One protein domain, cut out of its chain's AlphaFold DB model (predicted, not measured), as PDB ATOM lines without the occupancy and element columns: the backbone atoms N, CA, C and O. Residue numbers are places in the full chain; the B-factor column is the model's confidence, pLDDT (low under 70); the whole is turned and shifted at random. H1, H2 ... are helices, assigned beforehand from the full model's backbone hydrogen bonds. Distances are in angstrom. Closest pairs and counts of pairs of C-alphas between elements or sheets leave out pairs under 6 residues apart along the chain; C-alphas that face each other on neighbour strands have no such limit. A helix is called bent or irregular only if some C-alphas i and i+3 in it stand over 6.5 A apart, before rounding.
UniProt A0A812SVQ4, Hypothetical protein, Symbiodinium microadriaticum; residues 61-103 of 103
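Overview. This is residues 61 to 103 of the 103 residues of the protein "Hypothetical protein" of Symbiodinium microadriaticum (UniProt A0A812SVQ4). You are looking at one long, nearly straight helix, H1, that makes most of the length of a thin rod, with a short unnamed lead-in at residues 61 to 64. Past its far end a single short helical turn, H2, follows at once, and an unnamed tail, residues 98 to 103, trails on from there; nothing folds back on H1. The printed part has 43 residues with two named helices, H1 then H2, and no named strand; the class is all helix. It is extended, with a radius of gyration of the C-alphas of 18.1 A, and spans 57 by 16 by 12 A.

Along the chain. Start at Leu 61 and read on to C-alpha 65 at (11.674, -39.124, 21.194), where H1 begins. H1, residues 65 to 91, runs 38.8 A to C-alpha 91 at (16.446, -31.000, 58.795); watch z climb between these two places. H2, residues 93 to 97, ends at C-alpha 97 at (23.671, -36.912, 66.303).

Arrangement. Look at His 92, the one residue between H1 and H2: it makes a tight link. The two helices meet only through their link. In H1 and H2 every O i to N i+4 pair is within hydrogen-bond range. Neither helix is bent. Residues 61 to 103 stand free, with no C-alpha 8 or more apart along the chain within 10 A.

Size, cuts and confidence. The two C-alphas farthest apart are those of Gly 62 and Arg 103, 56.8 A. The printed part has no cut and ends at Arg 103, the chain's last residue. In the B-factor column, the mean pLDDT of the printed part is 77.2; that of H1 is 87 and that of H2 is 59. Find the low values, under 70, at residues 61 to 63, residue 65 and residues 92 to 103.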
ATOM      1  N   LEU A  61      21.227 -37.323  18.484       58.47
ATOM      2  CA  LEU A  61      21.854 -38.655  18.653       58.47
ATOM      3  C   LEU A  61      21.122 -39.817  17.956       58.47
ATOM      4  O   LEU A  61      21.514 -40.971  18.127       58.47
ATOM      5  N   GLY A  62      20.063 -39.550  17.183       60.94
ATOM      6  CA  GLY A  62      19.256 -40.616  16.566       60.94
ATOM      7  C   GLY A  62      18.417 -41.413  17.576       60.94
ATOM      8  O   GLY A  62      17.933 -42.498  17.263       60.94
ATOM      9  N   ILE A  63      18.266 -40.892  18.798       64.00
ATOM     10  CA  ILE A  63      17.455 -41.502  19.851       64.00
ATOM     11  C   ILE A  63      16.003 -41.087  19.625       64.00
ATOM     12  O   ILE A  63      15.695 -39.905  19.505       64.00
ATOM     13  N   ASP A  64      15.127 -42.086  19.566       71.06
ATOM     14  CA  ASP A  64      13.684 -41.911  19.437       71.06
ATOM     15  C   ASP A  64      13.130 -41.028  20.574       71.06
ATOM     16  O   ASP A  64      13.543 -41.156  21.734       71.06
ATOM     17  N   GLY A  65      12.186 -40.137  20.261       69.62
ATOM     18  CA  GLY A  65      11.674 -39.124  21.194       69.62
ATOM     19  C   GLY A  65      11.119 -39.725  22.492       69.62
ATOM     20  O   GLY A  65      11.258 -39.140  23.567       69.62
ATOM     21  N   CYS A  66      10.583 -40.948  22.429       72.06
ATOM     22  CA  CYS A  66      10.143 -41.696  23.610       72.06
ATOM     23  C   CYS A  66      11.298 -42.068  24.554       72.06
ATOM     24  O   CYS A  66      11.169 -41.953  25.776       72.06
ATOM     25  N   ALA A  67      12.435 -42.504  24.010       77.69
ATOM     26  CA  ALA A  67      13.601 -42.871  24.805       77.69
ATOM     27  C   ALA A  67      14.266 -41.634  25.427       77.69
ATOM     28  O   ALA A  67      14.665 -41.673  26.594       77.69
ATOM     29  N   LEU A  68      14.312 -40.515  24.695       81.38
ATOM     30  CA  LEU A  68      14.794 -39.239  25.225       81.38
ATOM     31  C   LEU A  68      13.910 -38.734  26.377       81.38
ATOM     32  O   LEU A  68      14.423 -38.338  27.424       81.38
ATOM     33  N   PHE A  69      12.584 -38.815  26.228       81.88
ATOM     34  CA  PHE A  69      11.637 -38.428  27.273       81.88
ATOM     35  C   PHE A  69      11.801 -39.263  28.550       81.88
ATOM     36  O   PHE A  69      11.862 -38.714  29.651       81.88
ATOM     37  N   MET A  70      11.943 -40.584  28.411       86.62
ATOM     38  CA  MET A  70      12.186 -41.482  29.547       86.62
ATOM     39  C   MET A  70      13.507 -41.177  30.257       86.62
ATOM     40  O   MET A  70      13.559 -41.166  31.488       86.62
ATOM     41  N   LEU A  71      14.572 -40.882  29.505       86.19
ATOM     42  CA  LEU A  71      15.866 -40.515  30.076       86.19
ATOM     43  C   LEU A  71      15.768 -39.217  30.886       86.19
ATOM     44  O   LEU A  71      16.220 -39.171  32.030       86.19
ATOM     45  N   ILE A  72      15.131 -38.184  30.328       89.25
ATOM     46  CA  ILE A  72      14.912 -36.912  31.027       89.25
ATOM     47  C   ILE A  72      14.086 -37.137  32.296       89.25
ATOM     48  O   ILE A  72      14.441 -36.620  33.354       89.25
ATOM     49  N   TYR A  73      13.028 -37.948  32.225       92.00
ATOM     50  CA  TYR A  73      12.182 -38.258  33.374       92.00
ATOM     51  C   TYR A  73      12.976 -38.877  34.533       92.00
ATOM     52  O   TYR A  73      12.865 -38.420  35.671       92.00
ATOM     53  N   ILE A  74      13.823 -39.871  34.246       93.75
ATOM     54  CA  ILE A  74      14.663 -40.527  35.260       93.75
ATOM     55  C   ILE A  74      15.639 -39.527  35.889       93.75
ATOM     56  O   ILE A  74      15.797 -39.506  37.111       93.75
ATOM     57  N   VAL A  75      16.273 -38.676  35.077       95.44
ATOM     58  CA  VAL A  75      17.222 -37.665  35.565       95.44
ATOM     59  C   VAL A  75      16.519 -36.651  36.468       95.44
ATOM     60  O   VAL A  75      16.988 -36.391  37.575       95.44
ATOM     61  N   VAL A  76      15.376 -36.114  36.038       96.12
ATOM     62  CA  VAL A  76      14.601 -35.143  36.824       96.12
ATOM     63  C   VAL A  76      14.108 -35.768  38.129       96.12
ATOM     64  O   VAL A  76      14.278 -35.170  39.192       96.12
ATOM     65  N   ALA A  77      13.564 -36.987  38.082       94.75
ATOM     66  CA  ALA A  77      13.149 -37.718  39.276       94.75
ATOM     67  C   ALA A  77      14.326 -37.936  40.240       94.75
ATOM     68  O   ALA A  77      14.182 -37.704  41.441       94.75
ATOM     69  N   GLY A  78      15.503 -38.298  39.722       95.50
ATOM     70  CA  GLY A  78      16.728 -38.434  40.508       95.50
ATOM     71  C   GLY A  78      17.140 -37.130  41.194       95.50
ATOM     72  O   GLY A  78      17.427 -37.138  42.389       95.50
ATOM     73  N   VAL A  79      17.107 -36.000  40.481       96.25
ATOM     74  CA  VAL A  79      17.432 -34.673  41.040       96.25
ATOM     75  C   VAL A  79      16.440 -34.259  42.129       96.25
ATOM     76  O   VAL A  79      16.838 -33.764  43.180       96.25
ATOM     77  N   ILE A  80      15.143 -34.488  41.924       96.19
ATOM     78  CA  ILE A  80      14.135 -34.202  42.953       96.19
ATOM     79  C   ILE A  80      14.401 -35.062  44.194       96.19
ATOM     80  O   ILE A  80      14.389 -34.553  45.316       96.19
ATOM     81  N   PHE A  81      14.691 -36.351  44.006       94.69
ATOM     82  CA  PHE A  81      14.941 -37.269  45.111       94.69
ATOM     83  C   PHE A  81      16.201 -36.899  45.902       94.69
ATOM     84  O   PHE A  81      16.176 -36.927  47.132       94.69
ATOM     85  N   THR A  82      17.284 -36.494  45.233       93.94
ATOM     86  CA  THR A  82      18.508 -36.045  45.915       93.94
ATOM     87  C   THR A  82      18.277 -34.758  46.699       93.94
ATOM     88  O   THR A  82      18.737 -34.658  47.836       93.94
ATOM     89  N   ILE A  83      17.514 -33.803  46.157       93.31
ATOM     90  CA  ILE A  83      17.158 -32.562  46.862       93.31
ATOM     91  C   ILE A  83      16.300 -32.858  48.096       93.31
ATOM     92  O   ILE A  83      16.566 -32.314  49.171       93.31
ATOM     93  N   ILE A  84      15.293 -33.727  47.980       91.62
ATOM     94  CA  ILE A  84      14.454 -34.124  49.119       91.62
ATOM     95  C   ILE A  84      15.296 -34.845  50.173       91.62
ATOM     96  O   ILE A  84      15.207 -34.512  51.354       91.62
ATOM     97  N   PHE A  85      16.156 -35.778  49.759       89.12
ATOM     98  CA  PHE A  85      17.058 -36.493  50.658       89.12
ATOM     99  C   PHE A  85      17.981 -35.533  51.415       89.12
ATOM    100  O   PHE A  85      18.072 -35.604  52.639       89.12
ATOM    101  N   LEU A  86      18.607 -34.582  50.716       88.12
ATOM    102  CA  LEU A  86      19.444 -33.545  51.325       88.12
ATOM    103  C   LEU A  86      18.643 -32.636  52.262       88.12
ATOM    104  O   LEU A  86      19.134 -32.277  53.331       88.12
ATOM    105  N   SER A  87      17.406 -32.296  51.903       86.44
ATOM    106  CA  SER A  87      16.524 -31.470  52.735       86.44
ATOM    107  C   SER A  87      16.129 -32.190  54.025       86.44
ATOM    108  O   SER A  87      16.158 -31.594  55.102       86.44
ATOM    109  N   MET A  88      15.813 -33.484  53.944       82.69
ATOM    110  CA  MET A  88      15.568 -34.321  55.119       82.69
ATOM    111  C   MET A  88      16.832 -34.489  55.958       82.69
ATOM    112  O   MET A  88      16.766 -34.356  57.176       82.69
ATOM    113  N   TYR A  89      17.978 -34.722  55.324       81.19
ATOM    114  CA  TYR A  89      19.263 -34.862  56.001       81.19
ATOM    115  C   TYR A  89      19.651 -33.584  56.758       81.19
ATOM    116  O   TYR A  89      20.028 -33.645  57.926       81.19
ATOM    117  N   ALA A  90      19.491 -32.413  56.137       79.06
ATOM    118  CA  ALA A  90      19.744 -31.127  56.782       79.06
ATOM    119  C   ALA A  90      18.773 -30.867  57.945       79.06
ATOM    120  O   ALA A  90      19.194 -30.403  59.003       79.06
ATOM    121  N   ARG A  91      17.488 -31.207  57.777       73.50
ATOM    122  CA  ARG A  91      16.446 -31.000  58.795       73.50
ATOM    123  C   ARG A  91      16.537 -31.976  59.971       73.50
ATOM    124  O   ARG A  91      16.203 -31.604  61.089       73.50
ATOM    125  N   HIS A  92      17.009 -33.199  59.741       67.62
ATOM    126  CA  HIS A  92      17.179 -34.243  60.759       67.62
ATOM    127  C   HIS A  92      18.642 -34.469  61.161       67.62
ATOM    128  O   HIS A  92      18.970 -35.513  61.725       67.62
ATOM    129  N   ARG A  93      19.526 -33.487  60.947       60.03
ATOM    130  CA  ARG A  93      20.929 -33.567  61.385       60.03
ATOM    131  C   ARG A  93      21.053 -33.858  62.888       60.03
ATOM    132  O   ARG A  93      21.959 -34.572  63.308       60.03
ATOM    133  N   GLU A  94      20.101 -33.378  63.689       59.06
ATOM    134  CA  GLU A  94      20.044 -33.649  65.131       59.06
ATOM    135  C   GLU A  94      19.514 -35.045  65.488       59.06
ATOM    136  O   GLU A  94      19.884 -35.586  66.524       59.06
ATOM    137  N   ALA A  95      18.708 -35.683  64.629       59.66
ATOM    138  CA  ALA A  95      18.228 -37.048  64.867       59.66
ATOM    139  C   ALA A  95      19.341 -38.096  64.681       59.66
ATOM    140  O   ALA A  95      19.337 -39.121  65.357       59.66
ATOM    141  N   PHE A  96      20.316 -37.822  63.806       58.38
ATOM    142  CA  PHE A  96      21.502 -38.668  63.628       58.38
ATOM    143  C   PHE A  96      22.570 -38.438  64.709       58.38
ATOM    144  O   PHE A  96      23.197 -39.399  65.146       58.38
ATOM    145  N   ASN A  97      22.748 -37.202  65.194       59.56
ATOM    146  CA  ASN A  97      23.671 -36.912  66.303       59.56
ATOM    147  C   ASN A  97      23.143 -37.350  67.682       59.56
ATOM    148  O   ASN A  97      23.940 -37.569  68.589       59.56
ATOM    149  N   ASN A  98      21.824 -37.491  67.847       57.06
ATOM    150  CA  ASN A  98      21.203 -37.959  69.090       57.06
ATOM    151  C   ASN A  98      20.983 -39.483  69.134       57.06
ATOM    152  O   ASN A  98      20.306 -39.968  70.041       57.06
ATOM    153  N   PHE A  99      21.544 -40.257  68.194       59.12
ATOM    154  CA  PHE A  99      21.521 -41.719  68.275       59.12
ATOM    155  C   PHE A  99      22.433 -42.179  69.434       59.12
ATOM    156  O   PHE A  99      23.646 -41.950  69.384       59.12
ATOM    157  N   PRO A 100      21.895 -42.819  70.491       57.78
ATOM    158  CA  PRO A 100      22.641 -43.139  71.704       57.78
ATOM    159  C   PRO A 100      23.480 -44.410  71.495       57.78
ATOM    160  O   PRO A 100      23.181 -45.464  72.047       57.78
ATOM    161  N   GLY A 101      24.502 -44.333  70.640       63.00
ATOM    162  CA  GLY A 101      25.347 -45.486  70.302       63.00
ATOM    163  C   GLY A 101      26.721 -45.169  69.706       63.00
ATOM    164  O   GLY A 101      27.441 -46.096  69.356       63.00
ATOM    165  N   MET A 102      27.103 -43.895  69.588       57.62
ATOM    166  CA  MET A 102      28.452 -43.480  69.169       57.62
ATOM    167  C   MET A 102      29.034 -42.447  70.145       57.62
ATOM    168  O   MET A 102      29.246 -41.280  69.814       57.62
ATOM    169  N   ARG A 103      29.273 -42.889  71.380       48.16
ATOM    170  CA  ARG A 103      30.234 -42.289  72.311       48.16
ATOM    171  C   ARG A 103      31.112 -43.385  72.881       48.16
ATOM    172  O   ARG A 103      30.547 -44.456  73.184       48.16
TER     173      ARG A 103